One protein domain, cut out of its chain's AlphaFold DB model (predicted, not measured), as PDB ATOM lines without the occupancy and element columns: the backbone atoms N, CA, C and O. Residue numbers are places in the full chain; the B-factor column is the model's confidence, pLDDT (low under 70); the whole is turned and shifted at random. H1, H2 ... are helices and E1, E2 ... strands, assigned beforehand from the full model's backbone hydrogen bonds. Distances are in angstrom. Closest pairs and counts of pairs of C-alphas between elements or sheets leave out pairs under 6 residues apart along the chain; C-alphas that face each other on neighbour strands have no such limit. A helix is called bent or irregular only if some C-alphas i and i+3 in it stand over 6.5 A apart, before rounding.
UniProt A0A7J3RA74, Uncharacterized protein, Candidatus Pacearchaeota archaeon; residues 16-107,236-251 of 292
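This is residues 16 to 107 and 236 to 251 of the 292 residues of an uncharacterized protein of Candidatus Pacearchaeota archaeon (UniProt A0A7J3RA74). A narrow antiparallel sheet of three strands, E2, E1 and E3, runs near the middle of the domain, and five mostly short helices gather to one side of it, with H1 and the last residues of H5 reaching the sheet and H3 and H4 lying farther out. A small two-strand hairpin, E4 and E5, sits beyond the end of the sheet where E1 ends and E3 begins. The printed part has 108 residues with five named helices and five named strands in the order H1, E1, E2, H2, H3, H4, H5, E3, E4, E5; the larger sheet has the order E2, E1, E3, and the class is mixed, helices and strands. The whole is compact, with a radius of gyration of the C-alphas of 13.3 A, and its C-alphas span 35 by 32 by 26 A.

Start with the larger sheet: find C-alpha 35 at (46.685, 48.107, 47.484), where E1, residues 35 to 40, begins; it runs 16.4 A to C-alpha 40 at (31.460, 42.050, 47.671). E2 is residues 45 to 49, 12.9 A long, and E3 is residues 100 to 105, 16.1 A long. Look next at H1, residues 16 to 30, which begins at C-alpha 16 at (38.501, 47.292, 36.413) and runs 17.1 A; it is irregular, with C-alphas 25 and 28 lying 7.3 A apart. H2 is residues 58 to 63, 10.6 A, and is neither bent nor irregular, but only just: C-alphas 59 and 62 are 6.0 A apart. H3 is residues 66 to 71, 8.8 A. H4, residues 76 to 82, 9.7 A, is irregular, with C-alphas 78 and 81 lying 7.9 A apart. H5 is residues 85 to 93, 12.5 A. E4, residues 242 to 246, is 11.4 A long, and E5, residues 249 to 251, is 6.1 A long and ends at C-alpha 251 at (25.538, 54.431, 46.880).

In the sheet, look first at inner strand E1 and edge strand E2, an antiparallel hairpin at 169 degrees, with N 39 and O 46 at 2.8 A. On the other side of E1, edge strand E3 is antiparallel to it at 150 degrees, with N 103 and O 36 at 2.8 A. H5 only grazes this sheet, with its residues 92 to 93; the C-alphas of Thr 37 and Tyr 93, the closest of E1 and H5, are 6.0 A apart. H1 only grazes the sheet too. H1 and H2 touch, closest at the C-alphas of Lys 27 and Ile 58, 6.0 A, at a steep tilt of 42 degrees, opposite ways. H2 and H5 touch, closest at the C-alphas of Tyr 63 and Gln 87, 6.3 A, at a steep tilt of 58 degrees. H4 and H5, a helical hairpin, only just touch, with 3 pairs of C-alphas within 8 A, the closest Arg 80 and Glu 88 at 7.1 A. H3 and H4 are close but not clearly touching, closest at the C-alphas of Leu 71 and Ile 79, 7.1 A. The closest C-alphas of E3 and E4 are Gln 101 and Leu 242, 5.4 A. E4 and E5 form an antiparallel hairpin at 129 degrees, with N 245 and O 249 at 2.9 A. In H3 and H5 every O i to N i+4 pair is within hydrogen-bond range. H1 has 7 of 11 such pairs; H2 has 0 of 2, beside 3 of 3 O i to N i+3 pairs, and H4 has 1 of 3, beside 2 of 4.

The two C-alphas farthest apart are those of Glu 78 and Asn 107, at 37.1 A. Residues 108 to 235 are not printed, and across this cut C-alphas 107 and 236 are 9.2 A apart. Just past the cut, residues 236 to 237 pair antiparallel with residues 103 to 104 of E3. Of the links that are printed whole, none is long. The mean pLDDT of the printed part is 95.5, and no printed residue is under 70.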
ATOM      1  N   LEU A  16      37.090  47.143  36.772       96.88
ATOM      2  CA  LEU A  16      38.501  47.292  36.413       96.88
ATOM      3  C   LEU A  16      38.731  48.382  35.348       96.88
ATOM      4  O   LEU A  16      39.652  49.174  35.542       96.88
ATOM      5  N   PRO A  17      37.906  48.520  34.287       95.50
ATOM      6  CA  PRO A  17      38.034  49.628  33.339       95.50
ATOM      7  C   PRO A  17      37.951  51.006  34.006       95.50
ATOM      8  O   PRO A  17      38.750  51.893  33.702       95.50
ATOM      9  N   TYR A  18      37.024  51.178  34.954       96.38
ATOM     10  CA  TYR A  18      36.906  52.406  35.742       96.38
ATOM     11  C   TYR A  18      38.156  52.640  36.596       96.38
ATOM     12  O   TYR A  18      38.761  53.714  36.522       96.38
ATOM     13  N   TYR A  19      38.594  51.627  37.350       97.56
ATOM     14  CA  TYR A  19      39.767  51.757  38.211       97.56
ATOM     15  C   TYR A  19      41.064  51.989  37.435       97.56
ATOM     16  O   TYR A  19      41.897  52.782  37.865       97.56
ATOM     17  N   CYS A  20      41.199  51.409  36.243       95.62
ATOM     18  CA  CYS A  20      42.318  51.665  35.344       95.62
ATOM     19  C   CYS A  20      42.396  53.136  34.912       95.62
ATOM     20  O   CYS A  20      43.492  53.691  34.826       95.62
ATOM     21  N   LYS A  21      41.253  53.789  34.665       94.81
ATOM     22  CA  LYS A  21      41.219  55.205  34.272       94.81
ATOM     23  C   LYS A  21      41.584  56.145  35.422       94.81
ATOM     24  O   LYS A  21      42.260  57.139  35.178       94.81
ATOM     25  N   VAL A  22      41.165  55.845  36.653       96.00
ATOM     26  CA  VAL A  22      41.495  56.683  37.825       96.00
ATOM     27  C   VAL A  22      42.903  56.397  38.366       96.00
ATOM     28  O   VAL A  22      43.503  57.273  38.981       96.00
ATOM     29  N   ALA A  23      43.467  55.207  38.123       94.94
ATOM     30  CA  ALA A  23      44.753  54.789  38.682       94.94
ATOM     31  C   ALA A  23      45.916  55.726  38.322       94.94
ATOM     32  O   ALA A  23      46.768  56.007  39.166       94.94
ATOM     33  N   SER A  24      45.937  56.274  37.102       90.69
ATOM     34  CA  SER A  24      46.964  57.237  36.676       90.69
ATOM     35  C   SER A  24      46.993  58.497  37.549       90.69
ATOM     36  O   SER A  24      48.076  58.993  37.854       90.69
ATOM     37  N   PHE A  25      45.831  58.957  38.017       93.25
ATOM     38  CA  PHE A  25      45.679  60.121  38.896       93.25
ATOM     39  C   PHE A  25      46.029  59.812  40.355       93.25
ATOM     40  O   PHE A  25      46.313  60.715  41.141       93.25
ATOM     41  N   LEU A  26      46.038  58.532  40.724       95.25
ATOM     42  CA  LEU A  26      46.367  58.073  42.068       95.25
ATOM     43  C   LEU A  26      47.855  57.776  42.257       95.25
ATOM     44  O   LEU A  26      48.277  57.624  43.399       95.25
ATOM     45  N   LYS A  27      48.667  57.728  41.190       93.62
ATOM     46  CA  LYS A  27      50.088  57.331  41.259       93.62
ATOM     47  C   LYS A  27      50.879  58.083  42.328       93.62
ATOM     48  O   LYS A  27      51.550  57.458  43.136       93.62
ATOM     49  N   LYS A  28      50.773  59.416  42.377       92.31
ATOM     50  CA  LYS A  28      51.470  60.224  43.398       92.31
ATOM     51  C   LYS A  28      50.933  59.943  44.803       92.31
ATOM     52  O   LYS A  28      51.712  59.729  45.724       92.31
ATOM     53  N   PHE A  29      49.609  59.889  44.951       95.00
ATOM     54  CA  PHE A  29      48.955  59.641  46.236       95.00
ATOM     55  C   PHE A  29      49.194  58.220  46.776       95.00
ATOM     56  O   PHE A  29      49.206  58.031  47.986       95.00
ATOM     57  N   LEU A  30      49.389  57.216  45.920       96.19
ATOM     58  CA  LEU A  30      49.546  55.807  46.306       96.19
ATOM     59  C   LEU A  30      50.964  55.269  46.092       96.19
ATOM     60  O   LEU A  30      51.173  54.071  46.256       96.19
ATOM     61  N   LYS A  31      51.935  56.126  45.756       94.50
ATOM     62  CA  LYS A  31      53.318  55.711  45.497       94.50
ATOM     63  C   LYS A  31      53.856  54.870  46.656       94.50
ATOM     64  O   LYS A  31      53.867  55.320  47.801       94.50
ATOM     65  N   GLY A  32      54.290  53.649  46.345       94.44
ATOM     66  CA  GLY A  32      54.840  52.704  47.321       94.44
ATOM     67  C   GLY A  32      53.831  52.152  48.338       94.44
ATOM     68  O   GLY A  32      54.229  51.437  49.255       94.44
ATOM     69  N   LYS A  33      52.532  52.457  48.208       96.50
ATOM     70  CA  LYS A  33      51.488  51.919  49.088       96.50
ATOM     71  C   LYS A  33      50.905  50.644  48.497       96.50
ATOM     72  O   LYS A  33      50.503  50.604  47.336       96.50
ATOM     73  N   LYS A  34      50.820  49.613  49.336       97.69
ATOM     74  CA  LYS A  34      50.176  48.346  48.987       97.69
ATOM     75  C   LYS A  34      48.671  48.558  48.868       97.69
ATOM     76  O   LYS A  34      48.039  49.150  49.746       97.69
ATOM     77  N   ILE A  35      48.108  48.070  47.778       98.00
ATOM     78  CA  ILE A  35      46.685  48.107  47.484       98.00
ATOM     79  C   ILE A  35      45.962  46.983  48.221       98.00
ATOM     80  O   ILE A  35      46.484  45.881  48.410       98.00
ATOM     81  N   ALA A  36      44.716  47.269  48.584       98.31
ATOM     82  CA  ALA A  36      43.752  46.282  49.023       98.31
ATOM     83  C   ALA A  36      42.434  46.430  48.252       98.31
ATOM     84  O   ALA A  36      42.057  47.524  47.830       98.31
ATOM     85  N   THR A  37      41.693  45.340  48.100       98.38
ATOM     86  CA  THR A  37      40.340  45.368  47.542       98.38
ATOM     87  C   THR A  37      39.368  44.637  48.448       98.38
ATOM     88  O   THR A  37      39.666  43.579  49.003       98.38
ATOM     89  N   LYS A  38      38.177  45.219  48.608       98.06
ATOM     90  CA  LYS A  38      37.049  44.577  49.286       98.06
ATOM     91  C   LYS A  38      36.044  44.147  48.228       98.06
ATOM     92  O   LYS A  38      35.359  44.993  47.652       98.06
ATOM     93  N   ILE A  39      36.001  42.849  47.962       97.88
ATOM     94  CA  ILE A  39      35.209  42.214  46.909       97.88
ATOM     95  C   ILE A  39      33.889  41.756  47.526       97.88
ATOM     96  O   ILE A  39      33.886  40.891  48.403       97.88
ATOM     97  N   HIS A  40      32.772  42.335  47.093       97.44
ATOM     98  CA  HIS A  40      31.460  42.050  47.671       97.44
ATOM     99  C   HIS A  40      30.786  40.849  46.997       97.44
ATOM    100  O   HIS A  40      30.740  40.735  45.770       97.44
ATOM    101  N   LEU A  41      30.244  39.959  47.825       95.50
ATOM    102  CA  LEU A  41      29.474  38.776  47.454       95.50
ATOM    103  C   LEU A  41      28.121  38.795  48.181       95.50
ATOM    104  O   LEU A  41      27.969  39.559  49.132       95.50
ATOM    105  N   PRO A  42      27.141  37.969  47.767       94.31
ATOM    106  CA  PRO A  42      25.784  38.032  48.301       94.31
ATOM    107  C   PRO A  42      25.660  38.117  49.825       94.31
ATOM    108  O   PRO A  42      24.867  38.916  50.316       94.31
ATOM    109  N   ASN A  43      26.482  37.356  50.553       92.12
ATOM    110  CA  ASN A  43      26.368  37.210  52.007       92.12
ATOM    111  C   ASN A  43      27.626  37.632  52.780       92.12
ATOM    112  O   ASN A  43      27.629  37.603  54.005       92.12
ATOM    113  N   PHE A  44      28.716  37.974  52.095       94.62
ATOM    114  CA  PHE A  44      29.991  38.290  52.735       94.62
ATOM    115  C   PHE A  44      30.900  39.068  51.778       94.62
ATOM    116  O   PHE A  44      30.540  39.342  50.633       94.62
ATOM    117  N   PHE A  45      32.094  39.436  52.231       96.06
ATOM    118  CA  PHE A  45      33.109  40.033  51.372       96.06
ATOM    119  C   PHE A  45      34.445  39.316  51.531       96.06
ATOM    120  O   PHE A  45      34.768  38.823  52.609       96.06
ATOM    121  N   PHE A  46      35.245  39.325  50.469       95.94
ATOM    122  CA  PHE A  46      36.652  38.946  50.534       95.94
ATOM    123  C   PHE A  46      37.523  40.197  50.578       95.94
ATOM    124  O   PHE A  46      37.325  41.126  49.792       95.94
ATOM    125  N   LEU A  47      38.488  40.217  51.496       97.00
ATOM    126  CA  LEU A  47      39.514  41.250  51.563       97.00
ATOM    127  C   LEU A  47      40.820  40.703  50.984       97.00
ATOM    128  O   LEU A  47      41.445  39.830  51.588       97.00
ATOM    129  N   LYS A  48      41.234  41.235  49.834       96.88
ATOM    130  CA  LYS A  48      42.525  40.936  49.206       96.88
ATOM    131  C   LYS A  48      43.500  42.060  49.545       96.88
ATOM    132  O   LYS A  48      43.186  43.220  49.285       96.88
ATOM    133  N   ARG A  49      44.645  41.755  50.162       96.56
ATOM    134  CA  ARG A  49      45.650  42.759  50.562       96.56
ATOM    135  C   ARG A  49      47.044  42.143  50.688       96.56
ATOM    136  O   ARG A  49      47.188  40.929  50.747       96.56
ATOM    137  N   GLY A  50      48.072  42.985  50.770       92.50
ATOM    138  CA  GLY A  50      49.468  42.531  50.736       92.50
ATOM    139  C   GLY A  50      49.941  41.750  51.969       92.50
ATOM    140  O   GLY A  50      51.025  41.184  51.933       92.50
ATOM    141  N   SER A  51      49.170  41.716  53.062       89.44
ATOM    142  CA  SER A  51      49.518  40.925  54.252       89.44
ATOM    143  C   SER A  51      49.167  39.438  54.141       89.44
ATOM    144  O   SER A  51      49.702  38.638  54.901       89.44
ATOM    145  N   ASN A  52      48.276  39.053  53.220       90.56
ATOM    146  CA  ASN A  52      47.817  37.671  53.037       90.56
ATOM    147  C   ASN A  52      47.798  37.230  51.563       90.56
ATOM    148  O   ASN A  52      47.166  36.236  51.209       90.56
ATOM    149  N   SER A  53      48.422  37.998  50.675       90.88
ATOM    150  CA  SER A  53      48.501  37.742  49.236       90.88
ATOM    151  C   SER A  53      49.713  38.452  48.649       90.88
ATOM    152  O   SER A  53      50.279  39.336  49.293       90.88
ATOM    153  N   GLU A  54      50.096  38.085  47.423       95.81
ATOM    154  CA  GLU A  54      51.131  38.814  46.688       95.81
ATOM    155  C   GLU A  54      50.779  40.316  46.649       95.81
ATOM    156  O   GLU A  54      49.659  40.666  46.258       95.81
ATOM    157  N   PRO A  55      51.682  41.210  47.098       96.81
ATOM    158  CA  PRO A  55      51.408  42.637  47.132       96.81
ATOM    159  C   PRO A  55      51.116  43.209  45.745       96.81
ATOM    160  O   PRO A  55      51.848  42.968  44.787       96.81
ATOM    161  N   PHE A  56      50.079  44.035  45.681       97.44
ATOM    162  CA  PHE A  56      49.679  44.771  44.491       97.44
ATOM    163  C   PHE A  56      49.887  46.271  44.717       97.44
ATOM    164  O   PHE A  56      49.569  46.783  45.794       97.44
ATOM    165  N   TYR A  57      50.414  46.977  43.724       97.69
ATOM    166  CA  TYR A  57      50.744  48.402  43.788       97.69
ATOM    167  C   TYR A  57      50.046  49.185  42.677       97.69
ATOM    168  O   TYR A  57      49.556  48.626  41.697       97.69
ATOM    169  N   ILE A  58      49.996  50.513  42.809       97.44
ATOM    170  CA  ILE A  58      49.357  51.362  41.797       97.44
ATOM    171  C   ILE A  58      50.074  51.288  40.441       97.44
ATOM    172  O   ILE A  58      49.445  51.432  39.395       97.44
ATOM    173  N   GLU A  59      51.379  51.025  40.448       96.81
ATOM    174  CA  GLU A  59      52.200  50.827  39.259       96.81
ATOM    175  C   GLU A  59      51.790  49.573  38.478       96.81
ATOM    176  O   GLU A  59      51.818  49.602  37.250       96.81
ATOM    177  N   ASP A  60      51.318  48.518  39.153       97.25
ATOM    178  CA  ASP A  60      50.924  47.266  38.501       97.25
ATOM    179  C   ASP A  60      49.717  47.449  37.554       97.25
ATOM    180  O   ASP A  60      49.511  46.644  36.647       97.25
ATOM    181  N   PHE A  61      48.950  48.542  37.671       97.38
ATOM    182  CA  PHE A  61      47.907  48.878  36.693       97.38
ATOM    183  C   PHE A  61      48.453  49.062  35.263       97.38
ATOM    184  O   PHE A  61      47.676  48.970  34.316       97.38
ATOM    185  N   SER A  62      49.764  49.274  35.066       96.25
ATOM    186  CA  SER A  62      50.367  49.349  33.725       96.25
ATOM    187  C   SER A  62      50.316  48.034  32.941       96.25
ATOM    188  O   SER A  62      50.518  48.049  31.731       96.25
ATOM    189  N   TYR A  63      50.052  46.900  33.601       97.12
ATOM    190  CA  TYR A  63      49.906  45.593  32.946       97.12
ATOM    191  C   TYR A  63      48.496  45.354  32.381       97.12
ATOM    192  O   TYR A  63      48.263  44.353  31.693       97.12
ATOM    193  N   ILE A  64      47.555  46.266  32.646       96.50
ATOM    194  CA  ILE A  64      46.208  46.229  32.076       96.50
ATOM    195  C   ILE A  64      46.271  46.759  30.648       96.50
ATOM    196  O   ILE A  64      46.686  47.889  30.402       96.50
ATOM    197  N   ASN A  65      45.805  45.951  29.705       94.81
ATOM    198  CA  ASN A  65      45.667  46.332  28.306       94.81
ATOM    199  C   ASN A  65      44.299  45.905  27.764       94.81
ATOM    200  O   ASN A  65      43.555  45.175  28.421       94.81
ATOM    201  N   GLU A  66      43.958  46.376  26.566       93.19
ATOM    202  CA  GLU A  66      42.656  46.107  25.949       93.19
ATOM    203  C   GLU A  66      42.393  44.606  25.786       93.19
ATOM    204  O   GLU A  66      41.343  44.128  26.209       93.19
ATOM    205  N   LYS A  67      43.393  43.846  25.322       94.50
ATOM    206  CA  LYS A  67      43.318  42.382  25.207       94.50
ATOM    207  C   LYS A  67      42.942  41.717  26.535       94.50
ATOM    208  O   LYS A  67      42.081  40.844  26.564       94.50
ATOM    209  N   MET A  68      43.557  42.130  27.646       95.06
ATOM    210  CA  MET A  68      43.207  41.618  28.971       95.06
ATOM    211  C   MET A  68      41.756  41.952  29.321       95.06
ATOM    212  O   MET A  68      41.043  41.081  29.809       95.06
ATOM    213  N   LEU A  69      41.311  43.189  29.074       93.88
ATOM    214  CA  LEU A  69      39.942  43.611  29.376       93.88
ATOM    215  C   LEU A  69      38.898  42.831  28.561       93.88
ATOM    216  O   LEU A  69      37.843  42.495  29.089       93.88
ATOM    217  N   GLU A  70      39.193  42.481  27.311       93.25
ATOM    218  CA  GLU A  70      38.305  41.673  26.463       93.25
ATOM    219  C   GLU A  70      38.144  40.228  26.942       93.25
ATOM    220  O   GLU A  70      37.072  39.634  26.787       93.25
ATOM    221  N   LEU A  71      39.183  39.660  27.561       94.88
ATOM    222  CA  LEU A  71      39.140  38.301  28.099       94.88
ATOM    223  C   LEU A  71      38.240  38.182  29.336       94.88
ATOM    224  O   LEU A  71      37.861  37.073  29.704       94.88
ATOM    225  N   ARG A  72      37.844  39.294  29.964       94.44
ATOM    226  CA  ARG A  72      37.118  39.306  31.250       94.44
ATOM    227  C   ARG A  72      35.681  38.795  31.199       94.44
ATOM    228  O   ARG A  72      35.091  38.576  32.253       94.44
ATOM    229  N   LYS A  73      35.154  38.518  30.002       91.94
ATOM    230  CA  LYS A  73      33.906  37.757  29.818       91.94
ATOM    231  C   LYS A  73      34.044  36.279  30.218       91.94
ATOM    232  O   LYS A  73      33.065  35.668  30.636       91.94
ATOM    233  N   PHE A  74      35.252  35.724  30.159       93.06
ATOM    234  CA  PHE A  74      35.546  34.323  30.479       93.06
ATOM    235  C   PHE A  74      35.872  34.110  31.966       93.06
ATOM    236  O   PHE A  74      36.037  35.063  32.736       93.06
ATOM    237  N   HIS A  75      35.958  32.854  32.401       92.00
ATOM    238  CA  HIS A  75      36.474  32.513  33.728       92.00
ATOM    239  C   HIS A  75      38.005  32.472  33.729       92.00
ATOM    240  O   HIS A  75      38.615  32.018  32.769       92.00
ATOM    241  N   LEU A  76      38.646  32.869  34.842       92.75
ATOM    242  CA  LEU A  76      40.115  32.887  34.951       92.75
ATOM    243  C   LEU A  76      40.750  31.538  34.578       92.75
ATOM    244  O   LEU A  76      41.763  31.516  33.893       92.75
ATOM    245  N   LYS A  77      40.128  30.417  34.973       94.00
ATOM    246  CA  LYS A  77      40.610  29.065  34.644       94.00
ATOM    247  C   LYS A  77      40.724  28.812  33.133       94.00
ATOM    248  O   LYS A  77      41.606  28.074  32.729       94.00
ATOM    249  N   GLU A  78      39.869  29.430  32.321       94.44
ATOM    250  CA  GLU A  78      39.802  29.229  30.863       94.44
ATOM    251  C   GLU A  78      40.834  30.072  30.103       94.44
ATOM    252  O   GLU A  78      41.175  29.777  28.961       94.44
ATOM    253  N   ILE A  79      41.298  31.166  30.711       95.38
ATOM    254  CA  ILE A  79      42.142  32.171  30.048       95.38
ATOM    255  C   ILE A  79      43.492  32.363  30.732       95.38
ATOM    256  O   ILE A  79      44.268  33.201  30.282       95.38
ATOM    257  N   ARG A  80      43.787  31.594  31.789       94.25
ATOM    258  CA  ARG A  80      45.009  31.714  32.595       94.25
ATOM    259  C   ARG A  80      46.273  31.681  31.736       94.25
ATOM    260  O   ARG A  80      47.105  32.564  31.862       94.25
ATOM    261  N   GLU A  81      46.359  30.746  30.795       95.94
ATOM    262  CA  GLU A  81      47.507  30.599  29.883       95.94
ATOM    263  C   GLU A  81      47.716  31.803  28.946       95.94
ATOM    264  O   GLU A  81      48.782  31.971  28.361       95.94
ATOM    265  N   LYS A  82      46.699  32.662  28.795       96.38
ATOM    266  CA  LYS A  82      46.747  33.881  27.972       96.38
ATOM    267  C   LYS A  82      47.152  35.120  28.776       96.38
ATOM    268  O   LYS A  82      47.281  36.193  28.181       96.38
ATOM    269  N   LEU A  83      47.295  34.995  30.095       96.94
ATOM    270  CA  LEU A  83      47.678  36.067  31.003       96.94
ATOM    271  C   LEU A  83      49.119  35.880  31.474       96.94
ATOM    272  O   LEU A  83      49.599  34.766  31.646       96.94
ATOM    273  N   ASN A  84      49.807  36.990  31.732       96.31
ATOM    274  CA  ASN A  84      51.029  36.938  32.531       96.31
ATOM    275  C   ASN A  84      50.697  36.962  34.037       96.31
ATOM    276  O   ASN A  84      49.600  37.351  34.438       96.31
ATOM    277  N   LYS A  85      51.684  36.640  34.885       95.75
ATOM    278  CA  LYS A  85      51.528  36.610  36.353       95.75
ATOM    279  C   LYS A  85      50.936  37.897  36.941       95.75
ATOM    280  O   LYS A  85      50.097  37.839  37.834       95.75
ATOM    281  N   LYS A  86      51.328  39.069  36.428       96.19
ATOM    282  CA  LYS A  86      50.795  40.358  36.896       96.19
ATOM    283  C   LYS A  86      49.333  40.551  36.509       96.19
ATOM    284  O   LYS A  86      48.553  41.054  37.309       96.19
ATOM    285  N   GLN A  87      48.938  40.112  35.320       97.38
ATOM    286  CA  GLN A  87      47.543  40.134  34.887       97.38
ATOM    287  C   GLN A  87      46.677  39.148  35.674       97.38
ATOM    288  O   GLN A  87      45.541  39.485  36.004       97.38
ATOM    289  N   GLU A  88      47.207  37.977  36.031       96.69
ATOM    290  CA  GLU A  88      46.536  37.062  36.960       96.69
ATOM    291  C   GLU A  88      46.329  37.717  38.330       96.69
ATOM    292  O   GLU A  88      45.205  37.737  38.830       96.69
ATOM    293  N   LEU A  89      47.366  38.350  38.888       96.81
ATOM    294  CA  LEU A  89      47.271  39.078  40.156       96.81
ATOM    295  C   LEU A  89      46.203  40.184  40.110       96.81
ATOM    296  O   LEU A  89      45.368  40.286  41.009       96.81
ATOM    297  N   ILE A  90      46.177  40.982  39.037       97.31
ATOM    298  CA  ILE A  90      45.135  41.996  38.815       97.31
ATOM    299  C   ILE A  90      43.747  41.348  38.795       97.31
ATOM    300  O   ILE A  90      42.802  41.904  39.353       97.31
ATOM    301  N   TRP A  91      43.607  40.181  38.165       96.81
ATOM    302  CA  TRP A  91      42.342  39.455  38.113       96.81
ATOM    303  C   TRP A  91      41.870  39.004  39.496       96.81
ATOM    304  O   TRP A  91      40.677  39.064  39.781       96.81
ATOM    305  N   GLU A  92      42.787  38.585  40.366       95.75
ATOM    306  CA  GLU A  92      42.465  38.205  41.744       95.75
ATOM    307  C   GLU A  92      42.035  39.398  42.601       95.75
ATOM    308  O   GLU A  92      41.106  39.283  43.401       95.75
ATOM    309  N   TYR A  93      42.693  40.547  42.436       97.88
ATOM    310  CA  TYR A  93      42.331  41.779  43.138       97.88
ATOM    311  C   TYR A  93      41.035  42.394  42.603       97.88
ATOM    312  O   TYR A  93      40.242  42.940  43.378       97.88
ATOM    313  N   PHE A  94      40.802  42.285  41.296       97.56
ATOM    314  CA  PHE A  94      39.639  42.825  40.605       97.56
ATOM    315  C   PHE A  94      38.961  41.756  39.739       97.56
ATOM    316  O   PHE A  94      39.042  41.818  38.508       97.56
ATOM    317  N   PRO A  95      38.262  40.778  40.336       96.56
ATOM    318  CA  PRO A  95      37.511  39.800  39.559       96.56
ATOM    319  C   PRO A  95      36.338  40.466  38.815       96.56
ATOM    320  O   PRO A  95      35.695  41.366  39.366       96.56
ATOM    321  N   PRO A  96      36.028  40.042  37.576       95.69
ATOM    322  CA  PRO A  96      34.874  40.553  36.838       95.69
ATOM    323  C   PRO A  96      33.559  40.132  37.508       95.69
ATOM    324  O   PRO A  96      33.518  39.178  38.290       95.69
ATOM    325  N   ARG A  97      32.461  40.824  37.175       94.75
ATOM    326  CA  ARG A  97      31.094  40.582  37.681       94.75
ATOM    327  C   ARG A  97      30.929  40.788  39.191       94.75
ATOM    328  O   ARG A  97      30.024  40.215  39.801       94.75
ATOM    329  N   LYS A  98      31.797  41.591  39.814       96.12
ATOM    330  CA  LYS A  98      31.771  41.891  41.255       96.12
ATOM    331  C   LYS A  98      31.852  43.390  41.509       96.12
ATOM    332  O   LYS A  98      32.597  44.101  40.840       96.12
ATOM    333  N   LEU A  99      31.113  43.857  42.516       97.06
ATOM    334  CA  LEU A  99      31.334  45.183  43.085       97.06
ATOM    335  C   LEU A  99      32.531  45.128  44.026       97.06
ATOM    336  O   LEU A  99      32.609  44.273  44.908       97.06
ATOM    337  N   ILE A 100      33.474  46.041  43.815       97.88
ATOM    338  CA  ILE A 100      34.741  46.054  44.538       97.88
ATOM    339  C   ILE A 100      35.030  47.475  44.992       97.88
ATOM    340  O   ILE A 100      34.999  48.416  44.197       97.88
ATOM    341  N   GLN A 101      35.339  47.619  46.275       97.81
ATOM    342  CA  GLN A 101      35.875  48.859  46.823       97.81
ATOM    343  C   GLN A 101      37.401  48.823  46.782       97.81
ATOM    344  O   GLN A 101      38.012  47.791  47.071       97.81
ATOM    345  N   PHE A 102      37.995  49.962  46.451       97.81
ATOM    346  CA  PHE A 102      39.426  50.136  46.278       97.81
ATOM    347  C   PHE A 102      40.018  50.789  47.534       97.81
ATOM    348  O   PHE A 102      39.655  51.894  47.938       97.81
ATOM    349  N   PHE A 103      40.908  50.059  48.192       98.06
ATOM    350  CA  PHE A 103      41.580  50.450  49.422       98.06
ATOM    351  C   PHE A 103      43.099  50.428  49.231       98.06
ATOM    352  O   PHE A 103      43.628  49.941  48.230       98.06
ATOM    353  N   TYR A 104      43.809  50.957  50.215       97.94
ATOM    354  CA  TYR A 104      45.257  50.857  50.325       97.94
ATOM    355  C   TYR A 104      45.658  50.804  51.799       97.94
ATOM    356  O   TYR A 104      44.884  51.211  52.670       97.94
ATOM    357  N   ALA A 105      46.858  50.309  52.080       97.44
ATOM    358  CA  ALA A 105      47.435  50.347  53.414       97.44
ATOM    359  C   ALA A 105      47.843  51.786  53.772       97.44
ATOM    360  O   ALA A 105      48.782  52.324  53.179       97.44
ATOM    361  N   THR A 106      47.129  52.410  54.720       96.62
ATOM    362  CA  THR A 106      47.210  53.855  55.015       96.62
ATOM    363  C   THR A 106      48.650  54.307  55.257       96.62
ATOM    364  O   THR A 106      49.134  55.237  54.611       96.62
ATOM    365  N   ASN A 107      49.341  53.586  56.145       97.06
ATOM    366  CA  ASN A 107      50.745  53.777  56.509       97.06
ATOM    367  C   ASN A 107      51.516  52.453  56.405       97.06
ATOM    368  O   ASN A 107      52.264  52.087  57.303       97.06
ATOM    369  N   ALA A 236      42.751  52.369  54.358       96.50
ATOM    370  CA  ALA A 236      41.921  53.513  54.032       96.50
ATOM    371  C   ALA A 236      41.408  53.404  52.597       96.50
ATOM    372  O   ALA A 236      42.026  52.791  51.721       96.50
ATOM    373  N   ARG A 237      40.220  53.960  52.363       95.88
ATOM    374  CA  ARG A 237      39.613  53.991  51.030       95.88
ATOM    375  C   ARG A 237      40.427  54.921  50.135       95.88
ATOM    376  O   ARG A 237      40.765  56.030  50.555       95.88
ATOM    377  N   THR A 238      40.731  54.485  48.916       96.31
ATOM    378  CA  THR A 238      41.412  55.346  47.944       96.31
ATOM    379  C   THR A 238      40.460  56.443  47.449       96.31
ATOM    380  O   THR A 238      39.245  56.221  47.366       96.31
ATOM    381  N   PRO A 239      40.979  57.625  47.070       96.00
ATOM    382  CA  PRO A 239      40.205  58.553  46.255       96.00
ATOM    383  C   PRO A 239      39.694  57.839  44.992       96.00
ATOM    384  O   PRO A 239      40.368  56.970  44.440       96.00
ATOM    385  N   PHE A 240      38.491  58.190  44.548       97.00
ATOM    386  CA  PHE A 240      37.756  57.572  43.434       97.00
ATOM    387  C   PHE A 240      37.278  56.132  43.657       97.00
ATOM    388  O   PHE A 240      36.633  55.570  42.771       97.00
ATOM    389  N   SER A 241      37.509  55.524  44.825       97.62
ATOM    390  CA  SER A 241      36.883  54.240  45.156       97.62
ATOM    391  C   SER A 241      35.361  54.347  45.160       97.62
ATOM    392  O   SER A 241      34.793  55.303  45.688       97.62
ATOM    393  N   LEU A 242      34.691  53.296  44.693       97.06
ATOM    394  CA  LEU A 242      33.256  53.133  44.902       97.06
ATOM    395  C   LEU A 242      32.941  53.015  46.405       97.06
ATOM    396  O   LEU A 242      33.699  52.405  47.173       97.06
ATOM    397  N   HIS A 243      31.811  53.585  46.819       94.94
ATOM    398  CA  HIS A 243      31.130  53.240  48.059       94.94
ATOM    399  C   HIS A 243      30.060  52.202  47.732       94.94
ATOM    400  O   HIS A 243      29.283  52.371  46.792       94.94
ATOM    401  N   VAL A 244      30.113  51.078  48.438       94.38
ATOM    402  CA  VAL A 244      29.305  49.899  48.142       94.38
ATOM    403  C   VAL A 244      28.556  49.539  49.413       94.38
ATOM    404  O   VAL A 244      29.182  49.158  50.406       94.38
ATOM    405  N   LYS A 245      27.232  49.685  49.368       90.62
ATOM    406  CA  LYS A 245      26.322  49.353  50.468       90.62
ATOM    407  C   LYS A 245      26.169  47.844  50.626       90.62
ATOM    408  O   LYS A 245      26.178  47.328  51.737       90.62
ATOM    409  N   ASP A 246      26.037  47.155  49.498       92.00
ATOM    410  CA  ASP A 246      25.870  45.710  49.395       92.00
ATOM    411  C   ASP A 246      26.406  45.215  48.042       92.00
ATOM    412  O   ASP A 246      26.821  45.998  47.189       92.00
ATOM    413  N   TRP A 247      26.369  43.906  47.809       92.69
ATOM    414  CA  TRP A 247      26.914  43.267  46.608       92.69
ATOM    415  C   TRP A 247      26.288  43.683  45.266       92.69
ATOM    416  O   TRP A 247      26.821  43.305  44.220       92.69
ATOM    417  N   LYS A 248      25.196  44.458  45.263       92.69
ATOM    418  CA  LYS A 248      24.557  45.024  44.061       92.69
ATOM    419  C   LYS A 248      24.489  46.548  44.049       92.69
ATOM    420  O   LYS A 248      24.232  47.123  42.987       92.69
ATOM    421  N   THR A 249      24.690  47.204  45.187       92.56
ATOM    422  CA  THR A 249      24.364  48.621  45.351       92.56
ATOM    423  C   THR A 249      25.612  49.464  45.570       92.56
ATOM    424  O   THR A 249      26.269  49.390  46.607       92.56
ATOM    425  N   ILE A 250      25.884  50.330  44.592       93.25
ATOM    426  CA  ILE A 250      26.765  51.492  44.739       93.25
ATOM    427  C   ILE A 250      25.894  52.665  45.180       93.25
ATOM    428  O   ILE A 250      24.922  52.996  44.497       93.25
ATOM    429  N   ASP A 251      26.249  53.291  46.290       91.69
ATOM    430  CA  ASP A 251      25.538  54.431  46.880       91.69
ATOM    431  C   ASP A 251      26.419  55.687  46.991       91.69
ATOM    432  O   ASP A 251      25.969  56.716  47.481       91.69
TER     433      ASP A 251